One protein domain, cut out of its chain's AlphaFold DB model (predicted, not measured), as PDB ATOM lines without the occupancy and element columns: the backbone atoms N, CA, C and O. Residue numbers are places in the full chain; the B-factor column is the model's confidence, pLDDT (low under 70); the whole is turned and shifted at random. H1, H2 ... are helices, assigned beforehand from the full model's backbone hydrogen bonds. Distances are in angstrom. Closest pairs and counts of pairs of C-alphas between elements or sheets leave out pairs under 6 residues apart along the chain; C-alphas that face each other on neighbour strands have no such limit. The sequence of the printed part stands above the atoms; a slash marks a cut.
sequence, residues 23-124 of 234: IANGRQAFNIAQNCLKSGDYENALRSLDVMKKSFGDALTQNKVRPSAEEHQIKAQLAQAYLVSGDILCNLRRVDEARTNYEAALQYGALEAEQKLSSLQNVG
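AT A GLANCE: This is residues 23 to 124 of the 234 residues of the protein "Transcriptional regulator" of Mycoavidus cysteinexigens (UniProt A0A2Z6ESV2). Five helices fold back and forth in a zigzag of hairpins, an up-and-down bundle in which each helix runs against the one before it. The longest helix, H3, lies in the middle, with H1 and H2 on one side of it and the shorter H4 and H5 on the other, while residues 64 to 69 stick out at one end of the long axis. The printed part has 102 residues with five named helices, in the order H1 H2 H3 H4 H5, and no named strand; the class is all helix. The whole is compact, with a radius of gyration of the C-alphas of 13.7 A, yet elongated, spanning 44 by 28 by 17 A.

IN THESE COORDINATES: H1, residues 23 to 38, begins at C-alpha 23 at (223.674, 238.911, 404.410) and is 23.0 A long from first to last C-alpha. H2, residues 42 to 61, measures 28.3 A. H3, residues 68 to 91, runs 35.1 A from C-alpha 68 at (217.138, 243.665, 391.994). H4 is residues 95 to 107, 18.8 A. H5, residues 112 to 123, is 17.0 A long and ends at C-alpha 123 at (243.993, 217.204, 384.508).

HOW THE PARTS SIT: H1 and H2 form a helical hairpin and touch, the closest C-alphas being those of Gly 26 and Met 52, 4.1 A apart; they run opposite ways at a shallow tilt of 18 degrees. H2 and H3 form the next hairpin, at a shallow tilt of 26 degrees, and touch with the C-alphas of Lys 53 and Leu 78 closest at 6.0 A. H1 and H3 are close but not clearly touching, and run the same way; their closest C-alphas, of Phe 30 and Ala 81, are 7.9 A apart. H3 and H4 touch as a hairpin at a shallow tilt of 16 degrees, with the C-alphas of Gly 86 and Ala 98 closest at 4.0 A. H4 and H5 form the last hairpin, at a shallow tilt of 26 degrees, and touch; the C-alphas of Tyr 102 and Ala 113 are closest, at 5.1 A. H3 and H5 are close but not clearly touching, with the C-alphas of Leu 83 and Ala 113 closest at 6.5 A. H1 and H2 are each apart from H4 and from H5. In H1, H2, H3, H4 and H5 every O i to N i+4 pair is within hydrogen-bond range.

THE WHOLE: The two C-alphas farthest apart are those of Val 65 and Gly 124, 43.6 A. The printed part has no cut and no long link: the link from H2 to H3 is short, with 6 residues, and the other three are tight. Residues 64 to 69, of which 68 and 69 belong to H3, stand free. The mean pLDDT of the printed part is 91.7, with residues 63 to 66 and 122 to 124 under 70.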
ATOM      1  N   ILE A  23     222.725 238.112 405.197       90.88
ATOM      2  CA  ILE A  23     223.674 238.911 404.410       90.88
ATOM      3  C   ILE A  23     224.870 239.324 405.269       90.88
ATOM      4  O   ILE A  23     226.016 239.121 404.864       90.88
ATOM      5  N   ALA A  24     224.619 239.914 406.440       91.88
ATOM      6  CA  ALA A  24     225.676 240.332 407.355       91.88
ATOM      7  C   ALA A  24     226.588 239.153 407.734       91.88
ATOM      8  O   ALA A  24     227.813 239.280 407.666       91.88
ATOM      9  N   ASN A  25     225.996 237.990 408.032       93.69
ATOM     10  CA  ASN A  25     226.744 236.771 408.327       93.69
ATOM     11  C   ASN A  25     227.600 236.322 407.133       93.69
ATOM     12  O   ASN A  25     228.788 236.043 407.290       93.69
ATOM     13  N   GLY A  26     227.029 236.315 405.923       94.31
ATOM     14  CA  GLY A  26     227.755 235.951 404.706       94.31
ATOM     15  C   GLY A  26     228.947 236.871 404.426       94.31
ATOM     16  O   GLY A  26     230.041 236.395 404.118       94.31
ATOM     17  N   ARG A  27     228.786 238.186 404.617       94.62
ATOM     18  CA  ARG A  27     229.875 239.169 404.458       94.62
ATOM     19  C   ARG A  27     230.978 238.988 405.498       94.62
ATOM     20  O   ARG A  27     232.156 239.056 405.155       94.62
ATOM     21  N   GLN A  28     230.614 238.745 406.756       95.94
ATOM     22  CA  GLN A  28     231.591 238.470 407.809       95.94
ATOM     23  C   GLN A  28     232.384 237.196 407.501       95.94
ATOM     24  O   GLN A  28     233.613 237.212 407.567       95.94
ATOM     25  N   ALA A  29     231.698 236.121 407.112       96.50
ATOM     26  CA  ALA A  29     232.328 234.860 406.742       96.50
ATOM     27  C   ALA A  29     233.286 235.023 405.549       96.50
ATOM     28  O   ALA A  29     234.393 234.486 405.569       96.50
ATOM     29  N   PHE A  30     232.930 235.848 404.559       96.06
ATOM     30  CA  PHE A  30     233.826 236.172 403.448       96.06
ATOM     31  C   PHE A  30     235.103 236.892 403.901       96.06
ATOM     32  O   PHE A  30     236.200 236.529 403.479       96.06
ATOM     33  N   ASN A  31     234.990 237.874 404.800       96.38
ATOM     34  CA  ASN A  31     236.158 238.572 405.344       96.38
ATOM     35  C   ASN A  31     237.085 237.621 406.117       96.38
ATOM     36  O   ASN A  31     238.306 237.716 405.998       96.38
ATOM     37  N   ILE A  32     236.513 236.686 406.884       97.31
ATOM     38  CA  ILE A  32     237.286 235.647 407.578       97.31
ATOM     39  C   ILE A  32     238.008 234.766 406.553       97.31
ATOM     40  O   ILE A  32     239.220 234.591 406.665       97.31
ATOM     41  N   ALA A  33     237.309 234.302 405.512       96.88
ATOM     42  CA  ALA A  33     237.910 233.497 404.450       96.88
ATOM     43  C   ALA A  33     239.100 234.207 403.782       96.88
ATOM     44  O   ALA A  33     240.156 233.602 403.606       96.88
ATOM     45  N   GLN A  34     238.974 235.501 403.467       97.06
ATOM     46  CA  GLN A  34     240.072 236.283 402.888       97.06
ATOM     47  C   GLN A  34     241.284 236.398 403.819       97.06
ATOM     48  O   GLN A  34     242.423 236.366 403.353       97.06
ATOM     49  N   ASN A  35     241.062 236.541 405.124       96.88
ATOM     50  CA  ASN A  35     242.154 236.594 406.092       96.88
ATOM     51  C   ASN A  35     242.857 235.237 406.218       96.88
ATOM     52  O   ASN A  35     244.084 235.201 406.205       96.88
ATOM     53  N   CYS A  36     242.098 234.137 406.244       96.31
ATOM     54  CA  CYS A  36     242.649 232.781 406.228       96.31
ATOM     55  C   CYS A  36     243.469 232.507 404.957       96.31
ATOM     56  O   CYS A  36     244.550 231.928 405.028       96.31
ATOM     57  N   LEU A  37     243.010 232.988 403.796       94.62
ATOM     58  CA  LEU A  37     243.761 232.883 402.542       94.62
ATOM     59  C   LEU A  37     245.106 233.614 402.604       94.62
ATOM     60  O   LEU A  37     246.115 233.072 402.160       94.62
ATOM     61  N   LYS A  38     245.149 234.814 403.197       96.06
ATOM     62  CA  LYS A  38     246.402 235.570 403.377       96.06
ATOM     63  C   LYS A  38     247.394 234.860 404.299       96.06
ATOM     64  O   LYS A  38     248.594 235.029 404.123       96.06
ATOM     65  N   SER A  39     246.907 234.083 405.266       95.25
ATOM     66  CA  SER A  39     247.747 233.294 406.172       95.25
ATOM     67  C   SER A  39     248.063 231.883 405.661       95.25
ATOM     68  O   SER A  39     248.763 231.148 406.352       95.25
ATOM     69  N   GLY A  40     247.556 231.482 404.486       94.38
ATOM     70  CA  GLY A  40     247.724 230.128 403.940       94.38
ATOM     71  C   GLY A  40     246.902 229.045 404.653       94.38
ATOM     72  O   GLY A  40     247.150 227.857 404.460       94.38
ATOM     73  N   ASP A  41     245.923 229.431 405.474       96.38
ATOM     74  CA  ASP A  41     245.053 228.508 406.206       96.38
ATOM     75  C   ASP A  41     243.845 228.117 405.342       96.38
ATOM     76  O   ASP A  41     242.731 228.636 405.475       96.38
ATOM     77  N   TYR A  42     244.100 227.226 404.387       94.62
ATOM     78  CA  TYR A  42     243.129 226.837 403.366       94.62
ATOM     79  C   TYR A  42     241.893 226.122 403.928       94.62
ATOM     80  O   TYR A  42     240.789 226.328 403.427       94.62
ATOM     81  N   GLU A  43     242.039 225.331 404.993       95.19
ATOM     82  CA  GLU A  43     240.919 224.601 405.602       95.19
ATOM     83  C   GLU A  43     239.951 225.545 406.326       95.19
ATOM     84  O   GLU A  43     238.732 225.453 406.152       95.19
ATOM     85  N   ASN A  44     240.463 226.511 407.098       96.00
ATOM     86  CA  ASN A  44     239.592 227.506 407.726       96.00
ATOM     87  C   ASN A  44     238.997 228.483 406.700       96.00
ATOM     88  O   ASN A  44     237.858 228.936 406.880       96.00
ATOM     89  N   ALA A  45     239.705 228.752 405.597       97.69
ATOM     90  CA  ALA A  45     239.146 229.491 404.469       97.69
ATOM     91  C   ALA A  45     237.942 228.755 403.856       97.69
ATOM     92  O   ALA A  45     236.885 229.367 403.702       97.69
ATOM     93  N   LEU A  46     238.056 227.447 403.582       97.94
ATOM     94  CA  LEU A  46     236.957 226.633 403.045       97.94
ATOM     95  C   LEU A  46     235.738 226.618 403.971       97.94
ATOM     96  O   LEU A  46     234.633 226.922 403.523       97.94
ATOM     97  N   ARG A  47     235.930 226.378 405.275       98.00
ATOM     98  CA  ARG A  47     234.825 226.418 406.255       98.00
ATOM     99  C   ARG A  47     234.099 227.762 406.249       98.00
ATOM    100  O   ARG A  47     232.873 227.813 406.304       98.00
ATOM    101  N   SER A  48     234.855 228.854 406.170       97.50
ATOM    102  CA  SER A  48     234.293 230.206 406.137       97.50
ATOM    103  C   SER A  48     233.542 230.477 404.828       97.50
ATOM    104  O   SER A  48     232.463 231.070 404.849       97.50
ATOM    105  N   LEU A  49     234.049 229.989 403.692       97.81
ATOM    106  CA  LEU A  49     233.348 230.058 402.407       97.81
ATOM    107  C   LEU A  49     232.054 229.237 402.413       97.81
ATOM    108  O   LEU A  49     231.067 229.678 401.835       97.81
ATOM    109  N   ASP A  50     231.999 228.098 403.100       97.94
ATOM    110  CA  ASP A  50     230.765 227.312 403.205       97.94
ATOM    111  C   ASP A  50     229.704 228.007 404.063       97.94
ATOM    112  O   ASP A  50     228.525 228.036 403.694       97.94
ATOM    113  N   VAL A  51     230.111 228.662 405.156       97.00
ATOM    114  CA  VAL A  51     229.214 229.534 405.936       97.00
ATOM    115  C   VAL A  51     228.699 230.690 405.076       97.00
ATOM    116  O   VAL A  51     227.503 230.992 405.115       97.00
ATOM    117  N   MET A  52     229.567 231.311 404.272       96.56
ATOM    118  CA  MET A  52     229.187 232.369 403.331       96.56
ATOM    119  C   MET A  52     228.167 231.869 402.299       96.56
ATOM    120  O   MET A  52     227.110 232.484 402.157       96.56
ATOM    121  N   LYS A  53     228.444 230.743 401.623       97.56
ATOM    122  CA  LYS A  53     227.551 230.139 400.618       97.56
ATOM    123  C   LYS A  53     226.179 229.838 401.206       97.56
ATOM    124  O   LYS A  53     225.166 230.227 400.630       97.56
ATOM    125  N   LYS A  54     226.148 229.202 402.381       96.44
ATOM    126  CA  LYS A  54     224.903 228.896 403.086       96.44
ATOM    127  C   LYS A  54     224.132 230.169 403.424       96.44
ATOM    128  O   LYS A  54     222.968 230.280 403.072       96.44
ATOM    129  N   SER A  55     224.793 231.151 404.036       94.50
ATOM    130  CA  SER A  55     224.130 232.384 404.478       94.50
ATOM    131  C   SER A  55     223.567 233.187 403.306       94.50
ATOM    132  O   SER A  55     222.452 233.687 403.381       94.50
ATOM    133  N   PHE A  56     224.292 233.277 402.190       94.56
ATOM    134  CA  PHE A  56     223.789 233.936 400.986       94.56
ATOM    135  C   PHE A  56     222.701 233.136 400.265       94.56
ATOM    136  O   PHE A  56     221.745 233.743 399.785       94.56
ATOM    137  N   GLY A  57     222.778 231.803 400.248       93.81
ATOM    138  CA  GLY A  57     221.685 230.948 399.776       93.81
ATOM    139  C   GLY A  57     220.409 231.131 400.605       93.81
ATOM    140  O   GLY A  57     219.329 231.345 400.051       93.81
ATOM    141  N   ASP A  58     220.536 231.162 401.934       92.00
ATOM    142  CA  ASP A  58     219.440 231.468 402.859       92.00
ATOM    143  C   ASP A  58     218.879 232.876 402.588       92.00
ATOM    144  O   ASP A  58     217.669 233.088 402.544       92.00
ATOM    145  N   ALA A  59     219.752 233.849 402.319       91.06
ATOM    146  CA  ALA A  59     219.352 235.212 401.993       91.06
ATOM    147  C   ALA A  59     218.540 235.291 400.682       91.06
ATOM    148  O   ALA A  59     217.597 236.078 400.605       91.06
ATOM    149  N   LEU A  60     218.901 234.506 399.659       90.62
ATOM    150  CA  LEU A  60     218.168 234.432 398.388       90.62
ATOM    151  C   LEU A  60     216.822 233.709 398.542       90.62
ATOM    152  O   LEU A  60     215.825 234.145 397.972       90.62
ATOM    153  N   THR A  61     216.765 232.635 399.334       90.38
ATOM    154  CA  THR A  61     215.525 231.865 399.557       90.38
ATOM    155  C   THR A  61     214.509 232.605 400.422       90.38
ATOM    156  O   THR A  61     213.310 232.490 400.182       90.38
ATOM    157  N   GLN A  62     214.961 233.415 401.386       86.62
ATOM    158  CA  GLN A  62     214.074 234.206 402.249       86.62
ATOM    159  C   GLN A  62     213.296 235.303 401.503       86.62
ATOM    160  O   GLN A  62     212.355 235.847 402.077       86.62
ATOM    161  N   ASN A  63     213.677 235.612 400.256       66.25
ATOM    162  CA  ASN A  63     212.922 236.324 399.214       66.25
ATOM    163  C   ASN A  63     211.919 237.402 399.690       66.25
ATOM    164  O   ASN A  63     210.794 237.508 399.197       66.25
ATOM    165  N   LYS A  64     212.314 238.235 400.661       60.41
ATOM    166  CA  LYS A  64     211.557 239.423 401.067       60.41
ATOM    167  C   LYS A  64     211.973 240.574 400.167       60.41
ATOM    168  O   LYS A  64     212.936 241.255 400.496       60.41
ATOM    169  N   VAL A  65     211.266 240.740 399.044       53.75
ATOM    170  CA  VAL A  65     211.227 241.946 398.187       53.75
ATOM    171  C   VAL A  65     212.556 242.713 398.202       53.75
ATOM    172  O   VAL A  65     212.633 243.842 398.685       53.75
ATOM    173  N   ARG A  66     213.642 242.067 397.762       64.94
ATOM    174  CA  ARG A  66     214.929 242.756 397.683       64.94
ATOM    175  C   ARG A  66     214.989 243.576 396.403       64.94
ATOM    176  O   ARG A  66     214.467 243.142 395.374       64.94
ATOM    177  N   PRO A  67     215.628 244.753 396.431       75.31
ATOM    178  CA  PRO A  67     215.974 245.454 395.207       75.31
ATOM    179  C   PRO A  67     216.770 244.514 394.295       75.31
ATOM    180  O   PRO A  67     217.696 243.848 394.755       75.31
ATOM    181  N   SER A  68     216.453 244.501 392.998       80.00
ATOM    182  CA  SER A  68     217.138 243.665 391.994       80.00
ATOM    183  C   SER A  68     218.676 243.781 392.055       80.00
ATOM    184  O   SER A  68     219.384 242.801 391.833       80.00
ATOM    185  N   ALA A  69     219.198 244.950 392.445       86.25
ATOM    186  CA  ALA A  69     220.629 245.192 392.622       86.25
ATOM    187  C   ALA A  69     221.270 244.376 393.764       86.25
ATOM    188  O   ALA A  69     222.390 243.891 393.612       86.25
ATOM    189  N   GLU A  70     220.582 244.199 394.895       88.12
ATOM    190  CA  GLU A  70     221.116 243.452 396.041       88.12
ATOM    191  C   GLU A  70     221.120 241.946 395.764       88.12
ATOM    192  O   GLU A  70     222.089 241.256 396.075       88.12
ATOM    193  N   GLU A  71     220.079 241.441 395.100       90.81
ATOM    194  CA  GLU A  71     220.049 240.058 394.625       90.81
ATOM    195  C   GLU A  71     221.206 239.781 393.657       90.81
ATOM    196  O   GLU A  71     221.915 238.783 393.803       90.81
ATOM    197  N   HIS A  72     221.436 240.685 392.699       91.69
ATOM    198  CA  HIS A  72     222.538 240.559 391.751       91.69
ATOM    199  C   HIS A  72     223.901 240.554 392.458       91.69
ATOM    200  O   HIS A  72     224.748 239.714 392.159       91.69
ATOM    201  N   GLN A  73     224.088 241.424 393.455       93.19
ATOM    202  CA  GLN A  73     225.305 241.448 394.264       93.19
ATOM    203  C   GLN A  73     225.514 240.137 395.034       93.19
ATOM    204  O   GLN A  73     226.632 239.624 395.071       93.19
ATOM    205  N   ILE A  74     224.460 239.572 395.628       93.25
ATOM    206  CA  ILE A  74     224.546 238.303 396.361       93.25
ATOM    207  C   ILE A  74     224.899 237.152 395.414       93.25
ATOM    208  O   ILE A  74     225.769 236.346 395.744       93.25
ATOM    209  N   LYS A  75     224.286 237.092 394.226       95.06
ATOM    210  CA  LYS A  75     224.632 236.089 393.204       95.06
ATOM    211  C   LYS A  75     226.092 236.212 392.771       95.06
ATOM    212  O   LYS A  75     226.792 235.206 392.756       95.06
ATOM    213  N   ALA A  76     226.576 237.426 392.517       95.56
ATOM    214  CA  ALA A  76     227.981 237.657 392.179       95.56
ATOM    215  C   ALA A  76     228.930 237.202 393.306       95.56
ATOM    216  O   ALA A  76     229.941 236.551 393.049       95.56
ATOM    217  N   GLN A  77     228.586 237.480 394.568       95.62
ATOM    218  CA  GLN A  77     229.373 237.031 395.720       95.62
ATOM    219  C   GLN A  77     229.346 235.507 395.899       95.62
ATOM    220  O   GLN A  77     230.377 234.924 396.231       95.62
ATOM    221  N   LEU A  78     228.211 234.849 395.648       96.38
ATOM    222  CA  LEU A  78     228.120 233.388 395.621       96.38
ATOM    223  C   LEU A  78     228.999 232.795 394.521       96.38
ATOM    224  O   LEU A  78     229.782 231.888 394.801       96.38
ATOM    225  N   ALA A  79     228.925 233.339 393.304       97.62
ATOM    226  CA  ALA A  79     229.751 232.909 392.180       97.62
ATOM    227  C   ALA A  79     231.246 232.976 392.535       97.62
ATOM    228  O   ALA A  79     231.976 231.998 392.365       97.62
ATOM    229  N   GLN A  80     231.679 234.090 393.137       97.19
ATOM    230  CA  GLN A  80     233.047 234.264 393.627       97.19
ATOM    231  C   GLN A  80     233.408 233.252 394.728       97.19
ATOM    232  O   GLN A  80     234.507 232.702 394.716       97.19
ATOM    233  N   ALA A  81     232.511 232.992 395.683       97.62
ATOM    234  CA  ALA A  81     232.763 232.055 396.780       97.62
ATOM    235  C   ALA A  81     233.002 230.627 396.272       97.62
ATOM    236  O   ALA A  81     233.904 229.932 396.750       97.62
ATOM    237  N   TYR A  82     232.194 230.202 395.300       98.50
ATOM    238  CA  TYR A  82     232.339 228.920 394.623       98.50
ATOM    239  C   TYR A  82     233.630 228.855 393.797       98.50
ATOM    240  O   TYR A  82     234.373 227.889 393.949       98.50
ATOM    241  N   LEU A  83     233.960 229.895 393.021       97.94
ATOM    242  CA  LEU A  83     235.237 229.980 392.295       97.94
ATOM    243  C   LEU A  83     236.440 229.806 393.225       97.94
ATOM    244  O   LEU A  83     237.273 228.929 393.012       97.94
ATOM    245  N   VAL A  84     236.498 230.606 394.294       97.88
ATOM    246  CA  VAL A  84     237.618 230.586 395.245       97.88
ATOM    247  C   VAL A  84     237.703 229.237 395.959       97.88
ATOM    248  O   VAL A  84     238.794 228.709 396.147       97.88
ATOM    249  N   SER A  85     236.563 228.640 396.318       98.25
ATOM    250  CA  SER A  85     236.543 227.290 396.894       98.25
ATOM    251  C   SER A  85     237.090 226.253 395.918       98.25
ATOM    252  O   SER A  85     237.881 225.406 396.323       98.25
ATOM    253  N   GLY A  86     236.713 226.340 394.640       97.44
ATOM    254  CA  GLY A  86     237.249 225.486 393.584       97.44
ATOM    255  C   GLY A  86     238.768 225.599 393.463       97.44
ATOM    256  O   GLY A  86     239.452 224.576 393.460       97.44
ATOM    257  N   ASP A  87     239.308 226.820 393.459       96.38
ATOM    258  CA  ASP A  87     240.754 227.056 393.376       96.38
ATOM    259  C   ASP A  87     241.505 226.466 394.582       96.38
ATOM    260  O   ASP A  87     242.525 225.790 394.419       96.38
ATOM    261  N   ILE A  88     240.982 226.663 395.799       96.62
ATOM    262  CA  ILE A  88     241.569 226.081 397.013       96.62
ATOM    263  C   ILE A  88     241.548 224.549 396.934       96.62
ATOM    264  O   ILE A  88     242.566 223.905 397.183       96.62
ATOM    265  N   LEU A  89     240.415 223.954 396.559       95.69
ATOM    266  CA  LEU A  89     240.261 222.501 396.460       95.69
ATOM    267  C   LEU A  89     241.183 221.901 395.390       95.69
ATOM    268  O   LEU A  89     241.785 220.854 395.625       95.69
ATOM    269  N   CYS A  90     241.372 222.586 394.259       92.31
ATOM    270  CA  CYS A  90     242.372 222.220 393.256       92.31
ATOM    271  C   CYS A  90     243.784 222.168 393.852       92.31
ATOM    272  O   CYS A  90     244.497 221.184 393.646       92.31
ATOM    273  N   ASN A  91     244.176 223.193 394.612       89.50
ATOM    274  CA  ASN A  91     245.489 223.250 395.259       89.50
ATOM    275  C   ASN A  91     245.668 222.134 396.300       89.50
ATOM    276  O   ASN A  91     246.758 221.582 396.429       89.50
ATOM    277  N   LEU A  92     244.586 221.748 396.981       87.69
ATOM    278  CA  LEU A  92     244.539 220.614 397.910       87.69
ATOM    279  C   LEU A  92     244.371 219.250 397.215       87.69
ATOM    280  O   LEU A  92     244.158 218.248 397.891       87.69
ATOM    281  N   ARG A  93     244.451 219.188 395.877       88.88
ATOM    282  CA  ARG A  93     244.264 217.968 395.063       88.88
ATOM    283  C   ARG A  93     242.887 217.298 395.210       88.88
ATOM    284  O   ARG A  93     242.712 216.155 394.802       88.88
ATOM    285  N   ARG A  94     241.875 218.018 395.698       89.88
ATOM    286  CA  ARG A  94     240.476 217.570 395.823       89.88
ATOM    287  C   ARG A  94     239.695 217.909 394.548       89.88
ATOM    288  O   ARG A  94     238.794 218.745 394.548       89.88
ATOM    289  N   VAL A  95     240.098 217.302 393.431       90.50
ATOM    290  CA  VAL A  95     239.678 217.705 392.073       90.50
ATOM    291  C   VAL A  95     238.169 217.566 391.834       90.50
ATOM    292  O   VAL A  95     237.572 218.450 391.219       90.50
ATOM    293  N   ASP A  96     237.534 216.505 392.332       91.38
ATOM    294  CA  ASP A  96     236.092 216.280 392.133       91.38
ATOM    295  C   ASP A  96     235.237 217.315 392.879       91.38
ATOM    296  O   ASP A  96     234.250 217.843 392.355       91.38
ATOM    297  N   GLU A  97     235.657 217.681 394.087       94.81
ATOM    298  CA  GLU A  97     235.008 218.740 394.859       94.81
ATOM    299  C   GLU A  97     235.241 220.112 394.222       94.81
ATOM    300  O   GLU A  97     234.327 220.939 394.170       94.81
ATOM    301  N   ALA A  98     236.445 220.351 393.686       96.12
ATOM    302  CA  ALA A  98     236.746 221.569 392.944       96.12
ATOM    303  C   ALA A  98     235.841 221.712 391.712       96.12
ATOM    304  O   ALA A  98     235.248 222.772 391.507       96.12
ATOM    305  N   ARG A  99     235.664 220.628 390.943       95.44
ATOM    306  CA  ARG A  99     234.742 220.566 389.798       95.44
ATOM    307  C   ARG A  99     233.321 220.944 390.204       95.44
ATOM    308  O   ARG A  99     232.743 221.836 389.593       95.44
ATOM    309  N   THR A 100     232.811 220.333 391.271       97.00
ATOM    310  CA  THR A 100     231.467 220.621 391.798       97.00
ATOM    311  C   THR A 100     231.306 222.104 392.154       97.00
ATOM    312  O   THR A 100     230.274 222.715 391.879       97.00
ATOM    313  N   ASN A 101     232.343 222.720 392.733       98.06
ATOM    314  CA  ASN A 101     232.320 224.147 393.045       98.06
ATOM    315  C   ASN A 101     232.358 225.019 391.780       98.06
ATOM    316  O   ASN A 101     231.595 225.976 391.700       98.06
ATOM    317  N   TYR A 102     233.172 224.703 390.771       98.00
ATOM    318  CA  TYR A 102     233.170 225.468 389.517       98.00
ATOM    319  C   TYR A 102     231.841 225.356 388.756       98.00
ATOM    320  O   TYR A 102     231.341 226.358 388.248       98.00
ATOM    321  N   GLU A 103     231.218 224.176 388.729       97.50
ATOM    322  CA  GLU A 103     229.881 223.994 388.148       97.50
ATOM    323  C   GLU A 103     228.836 224.859 388.866       97.50
ATOM    324  O   GLU A 103     228.032 225.530 388.218       97.50
ATOM    325  N   ALA A 104     228.880 224.916 390.200       97.62
ATOM    326  CA  ALA A 104     228.017 225.802 390.973       97.62
ATOM    327  C   ALA A 104     228.313 227.289 390.698       97.62
ATOM    328  O   ALA A 104     227.381 228.082 390.573       97.62
ATOM    329  N   ALA A 105     229.580 227.682 390.541       97.88
ATOM    330  CA  ALA A 105     229.948 229.055 390.194       97.88
ATOM    331  C   ALA A 105     229.336 229.499 388.852       97.88
ATOM    332  O   ALA A 105     228.844 230.627 388.745       97.88
ATOM    333  N   LEU A 106     229.298 228.605 387.855       96.94
ATOM    334  CA  LEU A 106     228.655 228.876 386.565       96.94
ATOM    335  C   LEU A 106     227.160 229.141 386.690       96.94
ATOM    336  O   LEU A 106     226.650 230.043 386.028       96.94
ATOM    337  N   GLN A 107     226.461 228.426 387.575       96.00
ATOM    338  CA  GLN A 107     225.029 228.655 387.815       96.00
ATOM    339  C   GLN A 107     224.735 230.077 388.319       96.00
ATOM    340  O   GLN A 107     223.635 230.588 388.113       96.00
ATOM    341  N   TYR A 108     225.722 230.733 388.935       94.50
ATOM    342  CA  TYR A 108     225.638 232.122 389.390       94.50
ATOM    343  C   TYR A 108     226.298 233.135 388.432       94.50
ATOM    344  O   TYR A 108     226.358 234.320 388.759       94.50
ATOM    345  N   GLY A 109     226.744 232.704 387.245       93.44
ATOM    346  CA  GLY A 109     227.226 233.579 386.167       93.44
ATOM    347  C   GLY A 109     228.739 233.821 386.120       93.44
ATOM    348  O   GLY A 109     229.181 234.720 385.405       93.44
ATOM    349  N   ALA A 110     229.553 233.052 386.848       95.38
ATOM    350  CA  ALA A 110     231.010 233.181 386.785       95.38
ATOM    351  C   ALA A 110     231.603 232.502 385.538       95.38
ATOM    352  O   ALA A 110     231.980 231.336 385.586       95.38
ATOM    353  N   LEU A 111     231.757 233.245 384.437       93.62
ATOM    354  CA  LEU A 111     232.312 232.728 383.172       93.62
ATOM    355  C   LEU A 111     233.730 232.142 383.306       93.62
ATOM    356  O   LEU A 111     234.085 231.200 382.608       93.62
ATOM    357  N   GLU A 112     234.543 232.647 384.236       94.44
ATOM    358  CA  GLU A 112     235.890 232.117 384.497       94.44
ATOM    359  C   GLU A 112     235.875 230.635 384.918       94.44
ATOM    360  O   GLU A 112     236.840 229.905 384.682       94.44
ATOM    361  N   ALA A 113     234.766 230.155 385.493       95.31
ATOM    362  CA  ALA A 113     234.622 228.764 385.899       95.31
ATOM    363  C   ALA A 113     234.593 227.790 384.706       95.31
ATOM    364  O   ALA A 113     235.039 226.654 384.857       95.31
ATOM    365  N   GLU A 114     234.165 228.219 383.511       93.44
ATOM    366  CA  GLU A 114     234.241 227.397 382.290       93.44
ATOM    367  C   GLU A 114     235.693 227.061 381.955       93.44
ATOM    368  O   GLU A 114     236.042 225.896 381.758       93.44
ATOM    369  N   GLN A 115     236.567 228.071 381.968       93.69
ATOM    370  CA  GLN A 115     237.992 227.885 381.689       93.69
ATOM    371  C   GLN A 115     238.640 226.942 382.709       93.69
ATOM    372  O   GLN A 115     239.449 226.077 382.351       93.69
ATOM    373  N   LYS A 116     238.262 227.074 383.986       94.38
ATOM    374  CA  LYS A 116     238.732 226.201 385.069       94.38
ATOM    375  C   LYS A 116     238.249 224.761 384.884       94.38
ATOM    376  O   LYS A 116     239.050 223.839 385.018       94.38
ATOM    377  N   LEU A 117     236.991 224.550 384.496       93.94
ATOM    378  CA  LEU A 117     236.437 223.221 384.211       93.94
ATOM    379  C   LEU A 117     237.103 222.553 383.006       93.94
ATOM    380  O   LEU A 117     237.471 221.381 383.090       93.94
ATOM    381  N   SER A 118     237.329 223.285 381.914       90.94
ATOM    382  CA  SER A 118     238.094 222.768 380.771       90.94
ATOM    383  C   SER A 118     239.523 222.403 381.173       90.94
ATOM    384  O   SER A 118     240.047 221.369 380.760       90.94
ATOM    385  N   SER A 119     240.148 223.207 382.036       87.94
ATOM    386  CA  SER A 119     241.476 222.901 382.575       87.94
ATOM    387  C   SER A 119     241.456 221.619 383.413       87.94
ATOM    388  O   SER A 119     242.341 220.781 383.258       87.94
ATOM    389  N   LEU A 120     240.418 221.402 384.228       87.19
ATOM    390  CA  LEU A 120     240.244 220.166 384.997       87.19
ATOM    391  C   LEU A 120     240.046 218.922 384.124       87.19
ATOM    392  O   LEU A 120     240.517 217.848 384.491       87.19
ATOM    393  N   GLN A 121     239.388 219.044 382.971       75.38
ATOM    394  CA  GLN A 121     239.251 217.930 382.026       75.38
ATOM    395  C   GLN A 121     240.612 217.482 381.473       75.38
ATOM    396  O   GLN A 121     240.831 216.286 381.296       75.38
ATOM    397  N   ASN A 122     241.555 218.413 381.303       65.75
ATOM    398  CA  ASN A 122     242.932 218.106 380.901       65.75
ATOM    399  C   ASN A 122     243.795 217.565 382.054       65.75
ATOM    400  O   ASN A 122     244.777 216.869 381.811       65.75
ATOM    401  N   VAL A 123     243.417 217.840 383.306       61.34
ATOM    402  CA  VAL A 123     243.993 217.204 384.508       61.34
ATOM    403  C   VAL A 123     243.447 215.771 384.690       61.34
ATOM    404  O   VAL A 123     244.012 214.979 385.435       61.34
ATOM    405  N   GLY A 124     242.392 215.405 383.951       48.41
ATOM    406  CA  GLY A 124     241.662 214.135 384.012       48.41
ATOM    407  C   GLY A 124     242.290 212.932 383.303       48.41
ATOM    408  O   GLY A 124     241.603 211.935 383.088       48.41
TER     409      GLY A 124